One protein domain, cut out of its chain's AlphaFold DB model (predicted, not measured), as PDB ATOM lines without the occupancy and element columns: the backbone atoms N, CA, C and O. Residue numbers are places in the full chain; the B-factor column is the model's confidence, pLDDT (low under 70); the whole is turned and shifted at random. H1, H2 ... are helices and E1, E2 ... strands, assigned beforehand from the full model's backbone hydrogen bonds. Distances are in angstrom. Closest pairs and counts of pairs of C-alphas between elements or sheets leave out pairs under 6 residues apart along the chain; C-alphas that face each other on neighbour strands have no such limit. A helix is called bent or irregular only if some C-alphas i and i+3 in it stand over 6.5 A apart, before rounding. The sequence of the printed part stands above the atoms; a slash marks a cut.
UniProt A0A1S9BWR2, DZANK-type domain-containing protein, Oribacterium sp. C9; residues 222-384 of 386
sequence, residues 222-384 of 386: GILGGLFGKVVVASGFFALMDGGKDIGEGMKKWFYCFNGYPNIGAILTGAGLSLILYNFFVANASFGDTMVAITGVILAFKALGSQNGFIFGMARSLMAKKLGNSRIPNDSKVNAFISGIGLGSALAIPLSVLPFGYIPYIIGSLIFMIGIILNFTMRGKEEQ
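What this domain is: This is residues 222 to 384 of the 386 residues of the protein "DZANK-type domain-containing protein" of Oribacterium sp. C9 (UniProt A0A1S9BWR2). Four long helices, H3, H4, H6 and H7, form an up-and-down bundle, each running against the one before it in the chain, with H4 on one side of H6 and H7 beyond H3 on the other. H1 crosses one side of this bundle and H2 the opposite side, while H5 packs across H4 and H6 and leads into a small hairpin, E1 and E2, at one end of the domain. The printed part has 163 residues, with seven named helices and two named strands in the order H1 H2 H3 H4 H5 E1 E2 H6 H7; the class is mostly helix and the two-stranded sheet is antiparallel. It is compact, with a radius of gyration of the C-alphas of 15.7 A and spans of 49 by 36 by 30 A.

Where its parts are: H1, residues 222 to 241, begins at C-alpha 222 (194.173, 163.880, 142.356) and is 28.2 A long. H2 is residues 245 to 259, and H3 is residues 264 to 282, 26.9 A. H4, residues 287 to 306, is 30.2 A long and irregular: C-alphas 288 and 291 are 7.6 A apart. H5 is residues 309 to 318, E1 residues 320 to 323 and E2 residues 326 to 329. H6, residues 331 to 351, 29.9 A, begins at C-alpha 331 (224.659, 147.935, 138.152). H7, residues 359 to 382, 34.9 A, ends at C-alpha 382 (231.366, 147.235, 152.924).

How they stand to each other: H4 and H6 are the hubs, touching five helices each. They touch at a shallow tilt of 16 degrees, opposite ways, closest at C-alphas 297 and 342, 4.5 A. H6 touches H3 at a steep tilt of 45 degrees, closest at C-alphas 267 and 340, 3.9 A. H3 touches H7 at a shallow tilt of 26 degrees, opposite ways, closest at C-alphas 272 and 364, 4.1 A. H4 and H7 are apart. H1 touches H4 at a steep tilt of 49 degrees, closest at C-alphas 236 and 295, 5.2 A. H2 is about perpendicular to H4, at 89 degrees, and touches residues 298 to 306 of H4 alone, closest at C-alphas 250 and 305, 3.6 A. H5 touches residues 331 to 338 of H6 alone, closest at C-alphas 315 and 334, 5.4 A. In the hairpin E1 and E2, N 321 and O 328 are 3.1 A apart and N 323 and O 326 2.9 A, within hydrogen-bond range. Every O i to N i+4 pair is within that range in H1, H3 and H5; the counts are 10 of 11 in H2, 13 of 16 in H4, 15 of 17 in H6 and 19 of 20 in H7.

The domain as a whole: The C-alphas farthest apart, of Gly 288 and Gln 384, are 49.7 A apart. The printed part has no cut and no long link. Mean pLDDT of the printed part is 85.6; residue 261, residues 322 to 329 and residues 378 to 384 are under 70.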
ATOM      1  N   GLY A 222     194.691 164.844 143.328       82.62
ATOM      2  CA  GLY A 222     194.173 163.880 142.356       82.62
ATOM      3  C   GLY A 222     194.299 164.326 140.912       82.62
ATOM      4  O   GLY A 222     194.736 163.544 140.074       82.62
ATOM      5  N   ILE A 223     194.028 165.599 140.622       84.62
ATOM      6  CA  ILE A 223     194.168 166.129 139.260       84.62
ATOM      7  C   ILE A 223     195.628 166.058 138.800       84.62
ATOM      8  O   ILE A 223     195.906 165.610 137.687       84.62
ATOM      9  N   LEU A 224     196.571 166.477 139.652       84.31
ATOM     10  CA  LEU A 224     197.997 166.401 139.332       84.31
ATOM     11  C   LEU A 224     198.436 164.947 139.153       84.31
ATOM     12  O   LEU A 224     199.006 164.608 138.118       84.31
ATOM     13  N   GLY A 225     198.117 164.092 140.123       84.69
ATOM     14  CA  GLY A 225     198.382 162.659 140.075       84.69
ATOM     15  C   GLY A 225     197.875 162.003 138.796       84.69
ATOM     16  O   GLY A 225     198.650 161.374 138.074       84.69
ATOM     17  N   GLY A 226     196.608 162.244 138.461       87.31
ATOM     18  CA  GLY A 226     195.943 161.700 137.283       87.31
ATOM     19  C   GLY A 226     196.597 162.127 135.972       87.31
ATOM     20  O   GLY A 226     196.754 161.308 135.067       87.31
ATOM     21  N   LEU A 227     197.060 163.379 135.865       87.25
ATOM     22  CA  LEU A 227     197.826 163.838 134.698       87.25
ATOM     23  C   LEU A 227     199.144 163.069 134.547       87.25
ATOM     24  O   LEU A 227     199.472 162.624 133.446       87.25
ATOM     25  N   PHE A 228     199.882 162.866 135.642       86.75
ATOM     26  CA  PHE A 228     201.098 162.050 135.622       86.75
ATOM     27  C   PHE A 228     200.792 160.583 135.293       86.75
ATOM     28  O   PHE A 228     201.476 159.998 134.454       86.75
ATOM     29  N   GLY A 229     199.745 160.003 135.883       87.81
ATOM     30  CA  GLY A 229     199.312 158.630 135.616       87.81
ATOM     31  C   GLY A 229     198.953 158.403 134.147       87.81
ATOM     32  O   GLY A 229     199.371 157.410 133.555       87.81
ATOM     33  N   LYS A 230     198.285 159.371 133.511       88.38
ATOM     34  CA  LYS A 230     197.980 159.360 132.071       88.38
ATOM     35  C   LYS A 230     199.235 159.350 131.201       88.38
ATOM     36  O   LYS A 230     199.310 158.584 130.241       88.38
ATOM     37  N   VAL A 231     200.241 160.156 131.549       85.81
ATOM     38  CA  VAL A 231     201.545 160.157 130.859       85.81
ATOM     39  C   VAL A 231     202.253 158.813 131.034       85.81
ATOM     40  O   VAL A 231     202.782 158.268 130.063       85.81
ATOM     41  N   VAL A 232     202.230 158.250 132.245       89.31
ATOM     42  CA  VAL A 232     202.805 156.929 132.534       89.31
ATOM     43  C   VAL A 232     202.131 155.857 131.675       89.31
ATOM     44  O   VAL A 232     202.831 155.150 130.953       89.31
ATOM     45  N   VAL A 233     200.797 155.794 131.660       91.06
ATOM     46  CA  VAL A 233     200.020 154.843 130.843       91.06
ATOM     47  C   VAL A 233     200.351 154.993 129.356       91.06
ATOM     48  O   VAL A 233     200.676 154.005 128.698       91.06
ATOM     49  N   ALA A 234     200.379 156.222 128.831       87.81
ATOM     50  CA  ALA A 234     200.743 156.483 127.437       87.81
ATOM     51  C   ALA A 234     202.166 156.001 127.096       87.81
ATOM     52  O   ALA A 234     202.379 155.394 126.045       87.81
ATOM     53  N   SER A 235     203.134 156.214 127.994       83.69
ATOM     54  CA  SER A 235     204.504 155.715 127.810       83.69
ATOM     55  C   SER A 235     204.583 154.184 127.844       83.69
ATOM     56  O   SER A 235     205.367 153.599 127.101       83.69
ATOM     57  N   GLY A 236     203.726 153.526 128.633       87.75
ATOM     58  CA  GLY A 236     203.572 152.072 128.641       87.75
ATOM     59  C   GLY A 236     203.041 151.517 127.326       87.75
ATOM     60  O   GLY A 236     203.603 150.559 126.798       87.75
ATOM     61  N   PHE A 237     202.007 152.145 126.759       86.31
ATOM     62  CA  PHE A 237     201.504 151.780 125.430       86.31
ATOM     63  C   PHE A 237     202.580 151.913 124.367       86.31
ATOM     64  O   PHE A 237     202.778 150.997 123.573       86.31
ATOM     65  N   PHE A 238     203.310 153.026 124.390       83.25
ATOM     66  CA  PHE A 238     204.404 153.242 123.457       83.25
ATOM     67  C   PHE A 238     205.491 152.167 123.613       83.25
ATOM     68  O   PHE A 238     205.920 151.568 122.631       83.25
ATOM     69  N   ALA A 239     205.876 151.849 124.853       84.94
ATOM     70  CA  ALA A 239     206.823 150.780 125.153       84.94
ATOM     71  C   ALA A 239     206.370 149.406 124.627       84.94
ATOM     72  O   ALA A 239     207.214 148.609 124.221       84.94
ATOM     73  N   LEU A 240     205.061 149.139 124.622       86.06
ATOM     74  CA  LEU A 240     204.481 147.911 124.083       86.06
ATOM     75  C   LEU A 240     204.487 147.891 122.544       86.06
ATOM     76  O   LEU A 240     204.740 146.849 121.946       86.06
ATOM     77  N   MET A 241     204.217 149.037 121.910       83.38
ATOM     78  CA  MET A 241     204.201 149.183 120.449       83.38
ATOM     79  C   MET A 241     205.596 149.093 119.824       83.38
ATOM     80  O   MET A 241     205.724 148.655 118.684       83.38
ATOM     81  N   ASP A 242     206.635 149.439 120.578       81.50
ATOM     82  CA  ASP A 242     208.047 149.423 120.173       81.50
ATOM     83  C   ASP A 242     208.657 147.998 120.095       81.50
ATOM     84  O   ASP A 242     209.837 147.761 120.331       81.50
ATOM     85  N   GLY A 243     207.830 146.985 119.819       71.62
ATOM     86  CA  GLY A 243     208.271 145.613 119.545       71.62
ATOM     87  C   GLY A 243     208.586 144.742 120.765       71.62
ATOM     88  O   GLY A 243     208.891 143.564 120.595       71.62
ATOM     89  N   GLY A 244     208.510 145.266 121.993       80.56
ATOM     90  CA  GLY A 244     208.500 144.486 123.243       80.56
ATOM     91  C   GLY A 244     209.740 143.630 123.552       80.56
ATOM     92  O   GLY A 244     209.775 142.961 124.588       80.56
ATOM     93  N   LYS A 245     210.776 143.660 122.705       89.69
ATOM     94  CA  LYS A 245     212.015 142.889 122.877       89.69
ATOM     95  C   LYS A 245     212.676 143.185 124.225       89.69
ATOM     96  O   LYS A 245     212.968 142.262 124.987       89.69
ATOM     97  N   ASP A 246     212.817 144.467 124.553       90.44
ATOM     98  CA  ASP A 246     213.398 144.913 125.821       90.44
ATOM     99  C   ASP A 246     212.542 144.502 127.023       90.44
ATOM    100  O   ASP A 246     213.070 144.168 128.078       90.44
ATOM    101  N   ILE A 247     211.215 144.466 126.879       92.38
ATOM    102  CA  ILE A 247     210.317 144.002 127.946       92.38
ATOM    103  C   ILE A 247     210.579 142.517 128.225       92.38
ATOM    104  O   ILE A 247     210.714 142.121 129.383       92.38
ATOM    105  N   GLY A 248     210.714 141.696 127.178       91.88
ATOM    106  CA  GLY A 248     211.006 140.267 127.310       91.88
ATOM    107  C   GLY A 248     212.371 139.985 127.948       91.88
ATOM    108  O   GLY A 248     212.475 139.154 128.854       91.88
ATOM    109  N   GLU A 249     213.421 140.691 127.521       92.88
ATOM    110  CA  GLU A 249     214.751 140.599 128.142       92.88
ATOM    111  C   GLU A 249     214.739 141.093 129.596       92.88
ATOM    112  O   GLU A 249     215.344 140.477 130.480       92.88
ATOM    113  N   GLY A 250     214.006 142.171 129.863       93.81
ATOM    114  CA  GLY A 250     213.834 142.744 131.188       93.81
ATOM    115  C   GLY A 250     213.100 141.835 132.160       93.81
ATOM    116  O   GLY A 250     213.540 141.688 133.298       93.81
ATOM    117  N   MET A 251     212.042 141.162 131.707       94.50
ATOM    118  CA  MET A 251     211.304 140.185 132.505       94.50
ATOM    119  C   MET A 251     212.208 139.023 132.933       94.50
ATOM    120  O   MET A 251     212.211 138.645 134.102       94.50
ATOM    121  N   LYS A 252     213.051 138.500 132.029       93.50
ATOM    122  CA  LYS A 252     214.043 137.470 132.388       93.50
ATOM    123  C   LYS A 252     214.989 137.977 133.478       93.50
ATOM    124  O   LYS A 252     215.146 137.323 134.507       93.50
ATOM    125  N   LYS A 253     215.586 139.161 133.286       91.88
ATOM    126  CA  LYS A 253     216.486 139.791 134.273       91.88
ATOM    127  C   LYS A 253     215.796 140.030 135.619       91.88
ATOM    128  O   LYS A 253     216.428 139.849 136.656       91.88
ATOM    129  N   TRP A 254     214.516 140.401 135.604       93.88
ATOM    130  CA  TRP A 254     213.711 140.608 136.803       93.88
ATOM    131  C   TRP A 254     213.651 139.336 137.652       93.88
ATOM    132  O   TRP A 254     214.058 139.379 138.810       93.88
ATOM    133  N   PHE A 255     213.281 138.192 137.066       90.56
ATOM    134  CA  PHE A 255     213.260 136.904 137.774       90.56
ATOM    135  C   PHE A 255     214.648 136.466 138.265       90.56
ATOM    136  O   PHE A 255     214.785 136.021 139.404       90.56
ATOM    137  N   TYR A 256     215.700 136.645 137.456       87.25
ATOM    138  CA  TYR A 256     217.069 136.319 137.882       87.25
ATOM    139  C   TYR A 256     217.525 137.124 139.102       87.25
ATOM    140  O   TYR A 256     218.280 136.609 139.925       87.25
ATOM    141  N   CYS A 257     217.055 138.366 139.248       86.94
ATOM    142  CA  CYS A 257     217.415 139.225 140.372       86.94
ATOM    143  C   CYS A 257     216.924 138.671 141.723       86.94
ATOM    144  O   CYS A 257     217.570 138.914 142.742       86.94
ATOM    145  N   PHE A 258     215.837 137.891 141.732       85.94
ATOM    146  CA  PHE A 258     215.285 137.274 142.944       85.94
ATOM    147  C   PHE A 258     215.888 135.906 143.275       85.94
ATOM    148  O   PHE A 258     215.918 135.535 144.443       85.94
ATOM    149  N   ASN A 259     216.399 135.177 142.280       81.69
ATOM    150  CA  ASN A 259     216.909 133.814 142.472       81.69
ATOM    151  C   ASN A 259     218.348 133.741 143.026       81.69
ATOM    152  O   ASN A 259     218.810 132.657 143.369       81.69
ATOM    153  N   GLY A 260     219.081 134.859 143.068       75.00
ATOM    154  CA  GLY A 260     220.464 134.923 143.565       75.00
ATOM    155  C   GLY A 260     220.578 135.415 145.013       75.00
ATOM    156  O   GLY A 260     219.743 135.115 145.856       75.00
ATOM    157  N   TYR A 261     221.611 136.220 145.290       68.31
ATOM    158  CA  TYR A 261     221.685 137.068 146.488       68.31
ATOM    159  C   TYR A 261     221.133 138.459 146.142       68.31
ATOM    160  O   TYR A 261     221.893 139.318 145.679       68.31
ATOM    161  N   PRO A 262     219.818 138.699 146.295       82.06
ATOM    162  CA  PRO A 262     219.238 139.987 145.962       82.06
ATOM    163  C   PRO A 262     219.808 141.086 146.858       82.06
ATOM    164  O   PRO A 262     219.974 140.913 148.067       82.06
ATOM    165  N   ASN A 263     220.025 142.274 146.292       88.81
ATOM    166  CA  ASN A 263     220.229 143.476 147.097       88.81
ATOM    167  C   ASN A 263     218.884 143.879 147.728       88.81
ATOM    168  O   ASN A 263     218.221 144.795 147.243       88.81
ATOM    169  N   ILE A 264     218.477 143.189 148.801       90.19
ATOM    170  CA  ILE A 264     217.150 143.316 149.431       90.19
ATOM    171  C   ILE A 264     216.828 144.775 149.778       90.19
ATOM    172  O   ILE A 264     215.720 145.233 149.515       90.19
ATOM    173  N   GLY A 265     217.802 145.539 150.286       90.69
ATOM    174  CA  GLY A 265     217.613 146.966 150.571       90.69
ATOM    175  C   GLY A 265     217.256 147.785 149.324       90.69
ATOM    176  O   GLY A 265     216.332 148.594 149.354       90.69
ATOM    177  N   ALA A 266     217.925 147.539 148.192       92.62
ATOM    178  CA  ALA A 266     217.614 148.214 146.932       92.62
ATOM    179  C   ALA A 266     216.231 147.799 146.392       92.62
ATOM    180  O   ALA A 266     215.460 148.664 145.987       92.62
ATOM    181  N   ILE A 267     215.874 146.513 146.477       95.19
ATOM    182  CA  ILE A 267     214.544 146.021 146.080       95.19
ATOM    183  C   ILE A 267     213.447 146.671 146.928       95.19
ATOM    184  O   ILE A 267     212.490 147.203 146.374       95.19
ATOM    185  N   LEU A 268     213.587 146.693 148.259       95.12
ATOM    186  CA  LEU A 268     212.590 147.303 149.144       95.12
ATOM    187  C   LEU A 268     212.449 148.807 148.900       95.12
ATOM    188  O   LEU A 268     211.330 149.309 148.851       95.12
ATOM    189  N   THR A 269     213.557 149.529 148.701       94.44
ATOM    190  CA  THR A 269     213.475 150.963 148.361       94.44
ATOM    191  C   THR A 269     212.743 151.196 147.042       94.44
ATOM    192  O   THR A 269     211.898 152.084 146.973       94.44
ATOM    193  N   GLY A 270     213.008 150.389 146.011       95.38
ATOM    194  CA  GLY A 270     212.276 150.472 144.746       95.38
ATOM    195  C   GLY A 270     210.791 150.146 144.907       95.38
ATOM    196  O   GLY A 270     209.939 150.899 144.437       95.38
ATOM    197  N   ALA A 271     210.475 149.067 145.626       96.62
ATOM    198  CA  ALA A 271     209.105 148.612 145.847       96.62
ATOM    199  C   ALA A 271     208.286 149.642 146.631       96.62
ATOM    200  O   ALA A 271     207.212 150.043 146.182       96.62
ATOM    201  N   GLY A 272     208.822 150.140 147.746       95.62
ATOM    202  CA  GLY A 272     208.181 151.177 148.549       95.62
ATOM    203  C   GLY A 272     207.960 152.471 147.764       95.62
ATOM    204  O   GLY A 272     206.855 153.009 147.775       95.62
ATOM    205  N   LEU A 273     208.965 152.922 147.000       95.50
ATOM    206  CA  LEU A 273     208.832 154.112 146.155       95.50
ATOM    207  C   LEU A 273     207.729 153.940 145.107       95.50
ATOM    208  O   LEU A 273     206.930 154.850 144.902       95.50
ATOM    209  N   SER A 274     207.661 152.780 144.452       95.19
ATOM    210  CA  SER A 274     206.655 152.531 143.417       95.19
ATOM    211  C   SER A 274     205.225 152.498 143.964       95.19
ATOM    212  O   SER A 274     204.324 152.991 143.294       95.19
ATOM    213  N   LEU A 275     205.011 152.003 145.190       94.56
ATOM    214  CA  LEU A 275     203.707 152.027 145.863       94.56
ATOM    215  C   LEU A 275     203.273 153.449 146.237       94.56
ATOM    216  O   LEU A 275     202.114 153.816 146.043       94.56
ATOM    217  N   ILE A 276     204.214 154.265 146.725       93.00
ATOM    218  CA  ILE A 276     203.980 155.687 147.008       93.00
ATOM    219  C   ILE A 276     203.602 156.416 145.714       93.00
ATOM    220  O   ILE A 276     202.608 157.140 145.681       93.00
ATOM    221  N   LEU A 277     204.368 156.198 144.639       92.25
ATOM    222  CA  LEU A 277     204.113 156.807 143.335       92.25
ATOM    223  C   LEU A 277     202.800 156.328 142.717       92.25
ATOM    224  O   LEU A 277     202.079 157.138 142.150       92.25
ATOM    225  N   TYR A 278     202.455 155.048 142.860       92.06
ATOM    226  CA  TYR A 278     201.175 154.521 142.400       92.06
ATOM    227  C   TYR A 278     200.011 155.272 143.047       92.06
ATOM    228  O   TYR A 278     199.154 155.799 142.339       92.06
ATOM    229  N   ASN A 279     200.022 155.404 144.377       90.75
ATOM    230  CA  ASN A 279     198.968 156.149 145.050       90.75
ATOM    231  C   ASN A 279     199.004 157.643 144.716       90.75
ATOM    232  O   ASN A 279     197.963 158.275 144.684       90.75
ATOM    233  N   PHE A 280     200.176 158.220 144.435       90.12
ATOM    234  CA  PHE A 280     200.258 159.594 143.938       90.12
ATOM    235  C   PHE A 280     199.605 159.744 142.556       90.12
ATOM    236  O   PHE A 280     198.898 160.718 142.338       90.12
ATOM    237  N   PHE A 281     199.800 158.794 141.636       89.88
ATOM    238  CA  PHE A 281     199.220 158.846 140.288       89.88
ATOM    239  C   PHE A 281     197.710 158.623 140.267       89.88
ATOM    240  O   PHE A 281     197.011 159.184 139.428       89.88
ATOM    241  N   VAL A 282     197.218 157.792 141.178       87.81
ATOM    242  CA  VAL A 282     195.803 157.424 141.250       87.81
ATOM    243  C   VAL A 282     195.027 158.296 142.246       87.81
ATOM    244  O   VAL A 282     193.820 158.441 142.113       87.81
ATOM    245  N   ALA A 283     195.722 158.917 143.205       82.38
ATOM    246  CA  ALA A 283     195.224 159.562 144.427       82.38
ATOM    247  C   ALA A 283     194.460 158.643 145.386       82.38
ATOM    248  O   ALA A 283     194.793 158.603 146.574       82.38
ATOM    249  N   ASN A 284     193.488 157.888 144.881       81.62
ATOM    250  CA  ASN A 284     192.649 157.004 145.671       81.62
ATOM    251  C   ASN A 284     192.574 155.627 145.004       81.62
ATOM    252  O   ASN A 284     191.817 155.421 144.059       81.62
ATOM    253  N   ALA A 285     193.417 154.691 145.454       77.69
ATOM    254  CA  ALA A 285     193.567 153.398 144.794       77.69
ATOM    255  C   ALA A 285     192.227 152.652 144.663       77.69
ATOM    256  O   ALA A 285     191.613 152.279 145.662       77.69
ATOM    257  N   SER A 286     191.809 152.410 143.418       80.19
ATOM    258  CA  SER A 286     190.595 151.670 143.081       80.19
ATOM    259  C   SER A 286     190.865 150.637 141.982       80.19
ATOM    260  O   SER A 286     191.886 150.676 141.286       80.19
ATOM    261  N   PHE A 287     189.924 149.714 141.770       74.69
ATOM    262  CA  PHE A 287     190.000 148.746 140.669       74.69
ATOM    263  C   PHE A 287     190.139 149.413 139.294       74.69
ATOM    264  O   PHE A 287     190.833 148.880 138.421       74.69
ATOM    265  N   GLY A 288     189.519 150.588 139.123       75.25
ATOM    266  CA  GLY A 288     189.509 151.364 137.883       75.25
ATOM    267  C   GLY A 288     190.877 151.917 137.474       75.25
ATOM    268  O   GLY A 288     191.047 152.349 136.338       75.25
ATOM    269  N   ASP A 289     191.864 151.843 138.364       85.00
ATOM    270  CA  ASP A 289     193.137 152.547 138.218       85.00
ATOM    271  C   ASP A 289     194.354 151.611 138.183       85.00
ATOM    272  O   ASP A 289     195.497 152.033 137.977       85.00
ATOM    273  N   THR A 290     194.107 150.304 138.300       91.12
ATOM    274  CA  THR A 290     195.128 149.242 138.273       91.12
ATOM    275  C   THR A 290     195.965 149.230 136.992       91.12
ATOM    276  O   THR A 290     197.093 148.735 136.997       91.12
ATOM    277  N   MET A 291     195.478 149.835 135.905       91.94
ATOM    278  CA  MET A 291     196.236 149.982 134.663       91.94
ATOM    279  C   MET A 291     197.551 150.762 134.851       91.94
ATOM    280  O   MET A 291     198.556 150.451 134.205       91.94
ATOM    281  N   VAL A 292     197.596 151.725 135.780       92.81
ATOM    282  CA  VAL A 292     198.834 152.450 136.119       92.81
ATOM    283  C   VAL A 292     199.857 151.506 136.748       92.81
ATOM    284  O   VAL A 292     201.037 151.554 136.402       92.81
ATOM    285  N   ALA A 293     199.411 150.604 137.625       94.50
ATOM    286  CA  ALA A 293     200.262 149.592 138.239       94.50
ATOM    287  C   ALA A 293     200.797 148.597 137.197       94.50
ATOM    288  O   ALA A 293     202.003 148.357 137.146       94.50
ATOM    289  N   ILE A 294     199.934 148.092 136.307       94.69
ATOM    290  CA  ILE A 294     200.334 147.212 135.193       94.69
ATOM    291  C   ILE A 294     201.381 147.909 134.315       94.69
ATOM    292  O   ILE A 294     202.417 147.328 133.988       94.69
ATOM    293  N   THR A 295     201.156 149.182 133.993       93.75
ATOM    294  CA  THR A 295     202.109 149.976 133.216       93.75
ATOM    295  C   THR A 295     203.440 150.154 133.948       93.75
ATOM    296  O   THR A 295     204.498 150.025 133.335       93.75
ATOM    297  N   GLY A 296     203.412 150.387 135.261       94.50
ATOM    298  CA  GLY A 296     204.615 150.457 136.092       94.50
ATOM    299  C   GLY A 296     205.467 149.187 136.007       94.50
ATOM    300  O   GLY A 296     206.685 149.279 135.850       94.50
ATOM    301  N   VAL A 297     204.833 148.008 136.004       96.31
ATOM    302  CA  VAL A 297     205.521 146.720 135.798       96.31
ATOM    303  C   VAL A 297     206.156 146.650 134.406       96.31
ATOM    304  O   VAL A 297     207.341 146.332 134.286       96.31
ATOM    305  N   ILE A 298     205.403 146.996 133.357       94.81
ATOM    306  CA  ILE A 298     205.886 146.975 131.966       94.81
ATOM    307  C   ILE A 298     207.101 147.893 131.790       94.81
ATOM    308  O   ILE A 298     208.109 147.493 131.204       94.81
ATOM    309  N   LEU A 299     207.034 149.116 132.319       93.44
ATOM    310  CA  LEU A 299     208.123 150.085 132.230       93.44
ATOM    311  C   LEU A 299     209.341 149.660 133.057       93.44
ATOM    312  O   LEU A 299     210.471 149.869 132.617       93.44
ATOM    313  N   ALA A 300     209.140 149.020 134.214       95.25
ATOM    314  CA  ALA A 300     210.232 148.432 134.986       95.25
ATOM    315  C   ALA A 300     210.936 147.313 134.201       95.25
ATOM    316  O   ALA A 300     212.167 147.263 134.170       95.25
ATOM    317  N   PHE A 301     210.180 146.459 133.504       95.50
ATOM    318  CA  PHE A 301     210.753 145.450 132.612       95.50
ATOM    319  C   PHE A 301     211.503 146.099 131.447       95.50
ATOM    320  O   PHE A 301     212.683 145.804 131.270       95.50
ATOM    321  N   LYS A 302     210.899 147.044 130.711       93.75
ATOM    322  CA  LYS A 302     211.597 147.749 129.617       93.75
ATOM    323  C   LYS A 302     212.897 148.401 130.105       93.75
ATOM    324  O   LYS A 302     213.926 148.275 129.442       93.75
ATOM    325  N   ALA A 303     212.889 149.032 131.280       92.56
ATOM    326  CA  ALA A 303     214.077 149.648 131.871       92.56
ATOM    327  C   ALA A 303     215.171 148.625 132.234       92.56
ATOM    328  O   ALA A 303     216.354 148.893 132.030       92.56
ATOM    329  N   LEU A 304     214.806 147.439 132.737       93.50
ATOM    330  CA  LEU A 304     215.758 146.355 133.024       93.50
ATOM    331  C   LEU A 304     216.350 145.728 131.757       93.50
ATOM    332  O   LEU A 304     217.530 145.366 131.734       93.50
ATOM    333  N   GLY A 305     215.532 145.565 130.718       91.12
ATOM    334  CA  GLY A 305     215.954 144.999 129.442       91.12
ATOM    335  C   GLY A 305     216.922 145.917 128.721       91.12
ATOM    336  O   GLY A 305     218.089 145.558 128.573       91.12
ATOM    337  N   SER A 306     216.445 147.122 128.396       89.62
ATOM    338  CA  SER A 306     217.195 148.144 127.654       89.62
ATOM    339  C   SER A 306     218.405 148.692 128.417       89.62
ATOM    340  O   SER A 306     219.361 149.152 127.796       89.62
ATOM    341  N   GLN A 307     218.373 148.666 129.760       88.88
ATOM    342  CA  GLN A 307     219.374 149.292 130.638       88.88
ATOM    343  C   GLN A 307     219.646 150.769 130.306       88.88
ATOM    344  O   GLN A 307     220.731 151.294 130.556       88.88
ATOM    345  N   ASN A 308     218.644 151.440 129.746       83.06
ATOM    346  CA  ASN A 308     218.696 152.816 129.284       83.06
ATOM    347  C   ASN A 308     217.392 153.543 129.659       83.06
ATOM    348  O   ASN A 308     216.506 153.001 130.324       83.06
ATOM    349  N   GLY A 309     217.302 154.816 129.278       80.38
ATOM    350  CA  GLY A 309     216.136 155.652 129.543       80.38
ATOM    351  C   GLY A 309     216.069 156.211 130.965       80.38
ATOM    352  O   GLY A 309     216.962 156.028 131.798       80.38
ATOM    353  N   PHE A 310     214.996 156.950 131.233       83.56
ATOM    354  CA  PHE A 310     214.848 157.748 132.446       83.56
ATOM    355  C   PHE A 310     214.846 156.918 133.734       83.56
ATOM    356  O   PHE A 310     215.586 157.252 134.658       83.56
ATOM    357  N   ILE A 311     214.071 155.827 133.802       87.69
ATOM    358  CA  ILE A 311     213.976 154.990 135.014       87.69
ATOM    359  C   ILE A 311     215.346 154.404 135.362       87.69
ATOM    360  O   ILE A 311     215.778 154.476 136.514       87.69
ATOM    361  N   PHE A 312     216.063 153.881 134.361       88.88
ATOM    362  CA  PHE A 312     217.396 153.325 134.566       88.88
ATOM    363  C   PHE A 312     218.417 154.407 134.938       88.88
ATOM    364  O   PHE A 312     219.208 154.225 135.863       88.88
ATOM    365  N   GLY A 313     218.372 155.570 134.280       84.50
ATOM    366  CA  GLY A 313     219.222 156.719 134.604       84.50
ATOM    367  C   GLY A 313     218.998 157.249 136.026       84.50
ATOM    368  O   GLY A 313     219.960 157.500 136.755       84.50
ATOM    369  N   MET A 314     217.737 157.352 136.450       86.56
ATOM    370  CA  MET A 314     217.351 157.726 137.811       86.56
ATOM    371  C   MET A 314     217.873 156.706 138.826       86.56
ATOM    372  O   MET A 314     218.534 157.083 139.792       86.56
ATOM    373  N   ALA A 315     217.645 155.415 138.579       88.94
ATOM    374  CA  ALA A 315     218.132 154.339 139.434       88.94
ATOM    375  C   ALA A 315     219.664 154.356 139.560       88.94
ATOM    376  O   ALA A 315     220.195 154.234 140.664       88.94
ATOM    377  N   ARG A 316     220.384 154.597 138.453       87.75
ATOM    378  CA  ARG A 316     221.849 154.738 138.426       87.75
ATOM    379  C   ARG A 316     222.339 155.911 139.269       87.75
ATOM    380  O   ARG A 316     223.360 155.777 139.935       87.75
ATOM    381  N   SER A 317     221.620 157.032 139.262       82.62
ATOM    382  CA  SER A 317     221.949 158.206 140.077       82.62
ATOM    383  C   SER A 317     221.719 157.959 141.572       82.62
ATOM    384  O   SER A 317     222.597 158.250 142.389       82.62
ATOM    385  N   LEU A 318     220.568 157.371 141.924       82.75
ATOM    386  CA  LEU A 318     220.176 157.105 143.313       82.75
ATOM    387  C   LEU A 318     221.013 155.993 143.961       82.75
ATOM    388  O   LEU A 318     221.366 156.095 145.133       82.75
ATOM    389  N   MET A 319     221.366 154.957 143.197       85.69
ATOM    390  CA  MET A 319     222.140 153.803 143.677       85.69
ATOM    391  C   MET A 319     223.650 153.934 143.443       85.69
ATOM    392  O   MET A 319     224.400 152.973 143.630       85.69
ATOM    393  N   ALA A 320     224.126 155.115 143.048       78.94
ATOM    394  CA  ALA A 320     225.551 155.366 142.915       78.94
ATOM    395  C   ALA A 320     226.244 155.374 144.287       78.94
ATOM    396  O   ALA A 320     225.855 156.101 145.210       78.94
ATOM    397  N   LYS A 321     227.336 154.612 144.419       70.25
ATOM    398  CA  LYS A 321     228.191 154.668 145.607       70.25
ATOM    399  C   LYS A 321     229.177 155.824 145.439       70.25
ATOM    400  O   LYS A 321     229.865 155.927 144.424       70.25
ATOM    401  N   LYS A 322     229.235 156.708 146.435       60.03
ATOM    402  CA  LYS A 322     230.275 157.739 146.540       60.03
ATOM    403  C   LYS A 322     231.561 157.054 147.009       60.03
ATOM    404  O   LYS A 322     231.556 156.483 148.094       60.03
ATOM    405  N   LEU A 323     232.607 157.074 146.186       52.62
ATOM    406  CA  LEU A 323     233.936 156.559 146.510       52.62
ATOM    407  C   LEU A 323     234.951 157.682 146.254       52.62
ATOM    408  O   LEU A 323     235.271 158.006 145.109       52.62
ATOM    409  N   GLY A 324     235.391 158.343 147.325       60.38
ATOM    410  CA  GLY A 324     236.191 159.564 147.224       60.38
ATOM    411  C   GLY A 324     235.437 160.687 146.495       60.38
ATOM    412  O   GLY A 324     234.303 161.016 146.853       60.38
ATOM    413  N   ASN A 325     236.058 161.258 145.458       58.06
ATOM    414  CA  ASN A 325     235.471 162.329 144.641       58.06
ATOM    415  C   ASN A 325     234.621 161.817 143.459       58.06
ATOM    416  O   ASN A 325     234.028 162.615 142.737       58.06
ATOM    417  N   SER A 326     234.546 160.496 143.270       49.94
ATOM    418  CA  SER A 326     233.884 159.855 142.132       49.94
ATOM    419  C   SER A 326     232.660 159.059 142.584       49.94
ATOM    420  O   SER A 326     232.640 158.451 143.655       49.94
ATOM    421  N   ARG A 327     231.611 159.039 141.759       60.34
ATOM    422  CA  ARG A 327     230.458 158.148 141.942       60.34
ATOM    423  C   ARG A 327     230.598 156.954 141.006       60.34
ATOM    424  O   ARG A 327     230.558 157.129 139.791       60.34
ATOM    425  N   ILE A 328     230.733 155.757 141.570       67.50
ATOM    426  CA  ILE A 328     230.725 154.506 140.806       67.50
ATOM    427  C   ILE A 328     229.320 153.885 140.857       67.50
ATOM    428  O   ILE A 328     228.809 153.594 141.946       67.50
ATOM    429  N   PRO A 329     228.656 153.717 139.702       67.69
ATOM    430  CA  PRO A 329     227.371 153.041 139.635       67.69
ATOM    431  C   PRO A 329     227.564 151.540 139.863       67.69
ATOM    432  O   PRO A 329     228.417 150.914 139.239       67.69
ATOM    433  N   ASN A 330     226.772 150.966 140.768       81.31
ATOM    434  CA  ASN A 330     226.717 149.524 140.974       81.31
ATOM    435  C   ASN A 330     225.502 148.977 140.217       81.31
ATOM    436  O   ASN A 330     224.378 149.063 140.713       81.31
ATOM    437  N   ASP A 331     225.733 148.421 139.027       84.50
ATOM    438  CA  ASP A 331     224.659 147.935 138.152       84.50
ATOM    439  C   ASP A 331     223.800 146.843 138.828       84.50
ATOM    440  O   ASP A 331     222.607 146.740 138.551       84.50
ATOM    441  N   SER A 332     224.346 146.093 139.794       87.56
ATOM    442  CA  SER A 332     223.581 145.120 140.589       87.56
ATOM    443  C   SER A 332     222.578 145.793 141.538       87.56
ATOM    444  O   SER A 332     221.419 145.383 141.601       87.56
ATOM    445  N   LYS A 333     222.968 146.879 142.227       89.19
ATOM    446  CA  LYS A 333     222.043 147.672 143.069       89.19
ATOM    447  C   LYS A 333     221.020 148.439 142.223       89.19
ATOM    448  O   LYS A 333     219.871 148.558 142.634       89.19
ATOM    449  N   VAL A 334     221.410 148.908 141.036       91.12
ATOM    450  CA  VAL A 334     220.507 149.564 140.071       91.12
ATOM    451  C   VAL A 334     219.439 148.591 139.574       91.12
ATOM    452  O   VAL A 334     218.252 148.886 139.685       91.12
ATOM    453  N   ASN A 335     219.840 147.408 139.102       92.81
ATOM    454  CA  ASN A 335     218.904 146.384 138.637       92.81
ATOM    455  C   ASN A 335     217.977 145.913 139.764       92.81
ATOM    456  O   ASN A 335     216.782 145.754 139.541       92.81
ATOM    457  N   ALA A 336     218.500 145.760 140.984       93.88
ATOM    458  CA  ALA A 336     217.700 145.427 142.158       93.88
ATOM    459  C   ALA A 336     216.691 146.528 142.528       93.88
ATOM    460  O   ALA A 336     215.559 146.247 142.900       93.88
ATOM    461  N   PHE A 337     217.062 147.800 142.399       94.94
ATOM    462  CA  PHE A 337     216.124 148.894 142.631       94.94
ATOM    463  C   PHE A 337     214.983 148.904 141.610       94.94
ATOM    464  O   PHE A 337     213.819 149.015 141.985       94.94
ATOM    465  N   ILE A 338     215.298 148.740 140.322       95.44
ATOM    466  CA  ILE A 338     214.282 148.717 139.262       95.44
ATOM    467  C   ILE A 338     213.419 147.452 139.367       95.44
ATOM    468  O   ILE A 338     212.208 147.524 139.161       95.44
ATOM    469  N   SER A 339     213.994 146.307 139.753       95.50
ATOM    470  CA  SER A 339     213.200 145.106 140.027       95.50
ATOM    471  C   SER A 339     212.271 145.294 141.223       95.50
ATOM    472  O   SER A 339     211.122 144.856 141.167       95.50
ATOM    473  N   GLY A 340     212.725 146.035 142.237       96.12
ATOM    474  CA  GLY A 340     211.903 146.559 143.320       96.12
ATOM    475  C   GLY A 340     210.728 147.393 142.823       96.12
ATOM    476  O   GLY A 340     209.599 147.107 143.205       96.12
ATOM    477  N   ILE A 341     210.963 148.368 141.936       96.12
ATOM    478  CA  ILE A 341     209.887 149.179 141.332       96.12
ATOM    479  C   ILE A 341     208.846 148.276 140.661       96.12
ATOM    480  O   ILE A 341     207.656 148.415 140.926       96.12
ATOM    481  N   GLY A 342     209.286 147.308 139.850       96.25
ATOM    482  CA  GLY A 342     208.376 146.346 139.224       96.25
ATOM    483  C   GLY A 342     207.589 145.521 140.248       96.25
ATOM    484  O   GLY A 342     206.388 145.325 140.086       96.25
ATOM    485  N   LEU A 343     208.232 145.088 141.335       96.19
ATOM    486  CA  LEU A 343     207.587 144.309 142.393       96.19
ATOM    487  C   LEU A 343     206.548 145.123 143.172       96.19
ATOM    488  O   LEU A 343     205.459 144.620 143.433       96.19
ATOM    489  N   GLY A 344     206.845 146.373 143.529       95.94
ATOM    490  CA  GLY A 344     205.880 147.220 144.229       95.94
ATOM    491  C   GLY A 344     204.715 147.645 143.331       95.94
ATOM    492  O   GLY A 344     203.575 147.633 143.787       95.94
ATOM    493  N   SER A 345     204.956 147.897 142.038       95.62
ATOM    494  CA  SER A 345     203.879 148.075 141.055       95.62
ATOM    495  C   SER A 345     203.015 146.818 140.914       95.62
ATOM    496  O   SER A 345     201.795 146.924 140.905       95.62
ATOM    497  N   ALA A 346     203.604 145.620 140.882       95.75
ATOM    498  CA  ALA A 346     202.833 144.375 140.855       95.75
ATOM    499  C   ALA A 346     201.998 144.186 142.133       95.75
ATOM    500  O   ALA A 346     200.838 143.786 142.061       95.75
ATOM    501  N   LEU A 347     202.561 144.531 143.296       94.75
ATOM    502  CA  LEU A 347     201.873 144.471 144.586       94.75
ATOM    503  C   LEU A 347     200.737 145.503 144.692       94.75
ATOM    504  O   LEU A 347     199.746 145.253 145.372       94.75
ATOM    505  N   ALA A 348     200.824 146.634 143.992       92.94
ATOM    506  CA  ALA A 348     199.769 147.646 143.985       92.94
ATOM    507  C   ALA A 348     198.429 147.118 143.436       92.94
ATOM    508  O   ALA A 348     197.373 147.565 143.879       92.94
ATOM    509  N   ILE A 349     198.454 146.146 142.514       92.75
ATOM    510  CA  ILE A 349     197.252 145.579 141.882       92.75
ATOM    511  C   ILE A 349     196.320 144.932 142.923       92.75
ATOM    512  O   ILE A 349     195.197 145.415 143.069       92.75
ATOM    513  N   PRO A 350     196.740 143.904 143.693       91.62
ATOM    514  CA  PRO A 350     195.887 143.316 144.725       91.62
ATOM    515  C   PRO A 350     195.589 144.289 145.872       91.62
ATOM    516  O   PRO A 350     194.530 144.197 146.480       91.62
ATOM    517  N   LEU A 351     196.474 145.250 146.158       87.94
ATOM    518  CA  LEU A 351     196.215 146.262 147.189       87.94
ATOM    519  C   LEU A 351     195.097 147.239 146.793       87.94
ATOM    520  O   LEU A 351     194.409 147.743 147.674       87.94
ATOM    521  N   SER A 352     194.881 147.468 145.497       85.88
ATOM    522  CA  SER A 352     193.827 148.364 144.979       85.88
ATOM    523  C   SER A 352     192.427 147.750 145.012       85.88
ATOM    524  O   SER A 352     191.439 148.433 144.762       85.88
ATOM    525  N   VAL A 353     192.345 146.451 145.306       84.38
ATOM    526  CA  VAL A 353     191.092 145.718 145.541       84.38
ATOM    527  C   VAL A 353     190.513 146.081 146.912       84.38
ATOM    528  O   VAL A 353     189.313 145.948 147.149       84.38
ATOM    529  N   LEU A 354     191.365 146.528 147.838       82.81
ATOM    530  CA  LEU A 354     190.952 146.872 149.190       82.81
ATOM    531  C   LEU A 354     190.197 148.212 149.190       82.81
ATOM    532  O   LEU A 354     190.620 149.150 148.519       82.81
ATOM    533  N   PRO A 355     189.127 148.353 149.993       71.56
ATOM    534  CA  PRO A 355     188.260 149.538 149.987       71.56
ATOM    535  C   PRO A 355     188.924 150.810 150.543       71.56
ATOM    536  O   PRO A 355     188.301 151.867 150.595       71.56
ATOM    537  N   PHE A 356     190.176 150.721 150.989       76.81
ATOM    538  CA  PHE A 356     190.912 151.819 151.598       76.81
ATOM    539  C   PHE A 356     191.995 152.306 150.632       76.81
ATOM    540  O   PHE A 356     193.116 151.788 150.626       76.81
ATOM    541  N   GLY A 357     191.688 153.335 149.843       74.38
ATOM    542  CA  GLY A 357     192.593 153.792 148.788       74.38
ATOM    543  C   GLY A 357     193.936 154.354 149.269       74.38
ATOM    544  O   GLY A 357     194.866 154.422 148.483       74.38
ATOM    545  N   TYR A 358     194.109 154.662 150.560       81.12
ATOM    546  CA  TYR A 358     195.390 155.119 151.126       81.12
ATOM    547  C   TYR A 358     196.355 153.987 151.528       81.12
ATOM    548  O   TYR A 358     197.503 154.259 151.892       81.12
ATOM    549  N   ILE A 359     195.927 152.718 151.481       84.75
ATOM    550  CA  ILE A 359     196.745 151.567 151.907       84.75
ATOM    551  C   ILE A 359     198.104 151.496 151.193       84.75
ATOM    552  O   ILE A 359     199.114 151.323 151.888       84.75
ATOM    553  N   PRO A 360     198.194 151.655 149.855       85.50
ATOM    554  CA  PRO A 360     199.479 151.590 149.164       85.50
ATOM    555  C   PRO A 360     200.460 152.662 149.647       85.50
ATOM    556  O   PRO A 360     201.660 152.411 149.702       85.50
ATOM    557  N   TYR A 361     199.964 153.829 150.069       86.94
ATOM    558  CA  TYR A 361     200.801 154.907 150.589       86.94
ATOM    559  C   TYR A 361     201.405 154.560 151.955       86.94
ATOM    560  O   TYR A 361     202.603 154.745 152.171       86.94
ATOM    561  N   ILE A 362     200.598 154.007 152.867       90.12
ATOM    562  CA  ILE A 362     201.047 153.626 154.216       90.12
ATOM    563  C   ILE A 362     202.034 152.458 154.136       90.12
ATOM    564  O   ILE A 362     203.145 152.545 154.663       90.12
ATOM    565  N   ILE A 363     201.655 151.382 153.437       92.50
ATOM    566  CA  ILE A 363     202.510 150.201 153.259       92.50
ATOM    567  C   ILE A 363     203.778 150.585 152.491       92.50
ATOM    568  O   ILE A 363     204.880 150.226 152.902       92.50
ATOM    569  N   GLY A 364     203.637 151.361 151.414       92.50
ATOM    570  CA  GLY A 364     204.754 151.845 150.611       92.50
ATOM    571  C   GLY A 364     205.747 152.666 151.426       92.50
ATOM    572  O   GLY A 364     206.943 152.399 151.355       92.50
ATOM    573  N   SER A 365     205.268 153.596 152.259       92.50
ATOM    574  CA  SER A 365     206.107 154.404 153.154       92.50
ATOM    575  C   SER A 365     206.885 153.547 154.157       92.50
ATOM    576  O   SER A 365     208.101 153.702 154.290       92.50
ATOM    577  N   LEU A 366     206.230 152.572 154.799       94.88
ATOM    578  CA  LEU A 366     206.896 151.647 155.723       94.88
ATOM    579  C   LEU A 366     207.975 150.813 155.019       94.88
ATOM    580  O   LEU A 366     209.118 150.758 155.478       94.88
ATOM    581  N   ILE A 367     207.641 150.206 153.875       95.12
ATOM    582  CA  ILE A 367     208.576 149.407 153.071       95.12
ATOM    583  C   ILE A 367     209.757 150.265 152.593       95.12
ATOM    584  O   ILE A 367     210.905 149.820 152.641       95.12
ATOM    585  N   PHE A 368     209.491 151.502 152.167       94.69
ATOM    586  CA  PHE A 368     210.509 152.441 151.703       94.69
ATOM    587  C   PHE A 368     211.500 152.791 152.818       94.69
ATOM    588  O   PHE A 368     212.712 152.700 152.611       94.69
ATOM    589  N   MET A 369     210.997 153.108 154.016       93.56
ATOM    590  CA  MET A 369     211.827 153.403 155.186       93.56
ATOM    591  C   MET A 369     212.697 152.207 155.584       93.56
ATOM    592  O   MET A 369     213.906 152.365 155.769       93.56
ATOM    593  N   ILE A 370     212.122 151.001 155.639       93.94
ATOM    594  CA  ILE A 370     212.875 149.767 155.921       93.94
ATOM    595  C   ILE A 370     213.959 149.546 154.859       93.94
ATOM    596  O   ILE A 370     215.110 149.256 155.191       93.94
ATOM    597  N   GLY A 371     213.623 149.736 153.580       92.00
ATOM    598  CA  GLY A 371     214.572 149.628 152.477       92.00
ATOM    599  C   GLY A 371     215.760 150.579 152.625       92.00
ATOM    600  O   GLY A 371     216.905 150.154 152.452       92.00
ATOM    601  N   ILE A 372     215.510 151.846 152.976       90.56
ATOM    602  CA  ILE A 372     216.566 152.845 153.194       90.56
ATOM    603  C   ILE A 372     217.478 152.400 154.338       90.56
ATOM    604  O   ILE A 372     218.698 152.371 154.165       90.56
ATOM    605  N   ILE A 373     216.901 152.005 155.476       90.12
ATOM    606  CA  ILE A 373     217.655 151.566 156.659       90.12
ATOM    607  C   ILE A 373     218.558 150.375 156.321       90.12
ATOM    608  O   ILE A 373     219.738 150.367 156.686       90.12
ATOM    609  N   LEU A 374     218.046 149.390 155.578       88.62
ATOM    610  CA  LEU A 374     218.836 148.240 155.133       88.62
ATOM    611  C   LEU A 374     219.965 148.657 154.186       88.62
ATOM    612  O   LEU A 374     221.090 148.172 154.319       88.62
ATOM    613  N   ASN A 375     219.697 149.574 153.255       83.94
ATOM    614  CA  ASN A 375     220.699 150.035 152.297       83.94
ATOM    615  C   ASN A 375     221.843 150.797 152.995       83.94
ATOM    616  O   ASN A 375     223.002 150.618 152.631       83.94
ATOM    617  N   PHE A 376     221.550 151.578 154.043       81.25
ATOM    618  CA  PHE A 376     222.570 152.242 154.868       81.25
ATOM    619  C   PHE A 376     223.334 151.270 155.776       81.25
ATOM    620  O   PHE A 376     224.564 151.299 155.795       81.25
ATOM    621  N   THR A 377     222.633 150.375 156.476       78.44
ATOM    622  CA  THR A 377     223.252 149.392 157.384       78.44
ATOM    623  C   THR A 377     224.241 148.487 156.647       78.44
ATOM    624  O   THR A 377     225.338 148.220 157.134       78.44
ATOM    625  N   MET A 378     223.890 148.046 155.436       68.31
ATOM    626  CA  MET A 378     224.766 147.197 154.624       68.31
ATOM    627  C   MET A 378     225.941 147.970 154.016       68.31
ATOM    628  O   MET A 378     227.000 147.393 153.781       68.31
ATOM    629  N   ARG A 379     225.797 149.283 153.805       63.62
ATOM    630  CA  ARG A 379     226.867 150.143 153.284       63.62
ATOM    631  C   ARG A 379     228.009 150.317 154.287       63.62
ATOM    632  O   ARG A 379     229.158 150.323 153.865       63.62
ATOM    633  N   GLY A 380     227.701 150.369 155.586       55.53
ATOM    634  CA  GLY A 380     228.707 150.426 156.656       55.53
ATOM    635  C   GLY A 380     229.543 149.149 156.799       55.53
ATOM    636  O   GLY A 380     230.694 149.214 157.213       55.53
ATOM    637  N   LYS A 381     229.007 147.987 156.396       52.91
ATOM    638  CA  LYS A 381     229.757 146.718 156.398       52.91
ATOM    639  C   LYS A 381     230.750 146.604 155.238       52.91
ATOM    640  O   LYS A 381     231.773 145.953 155.394       52.91
ATOM    641  N   GLU A 382     230.474 147.242 154.098       50.72
ATOM    642  CA  GLU A 382     231.366 147.235 152.924       50.72
ATOM    643  C   GLU A 382     232.619 148.119 153.102       50.72
ATOM    644  O   GLU A 382     233.567 147.963 152.343       50.72
ATOM    645  N   GLU A 383     232.628 149.073 154.041       47.16
ATOM    646  CA  GLU A 383     233.808 149.916 154.329       47.16
ATOM    647  C   GLU A 383     234.770 149.276 155.339       47.16
ATOM    648  O   GLU A 383     235.926 149.672 155.407       47.16
ATOM    649  N   GLN A 384     234.325 148.269 156.096       40.53
ATOM    650  CA  GLN A 384     235.153 147.586 157.099       40.53
ATOM    651  C   GLN A 384     235.947 146.395 156.542       40.53
ATOM    652  O   GLN A 384     236.729 145.790 157.270       40.53
TER     653      GLN A 384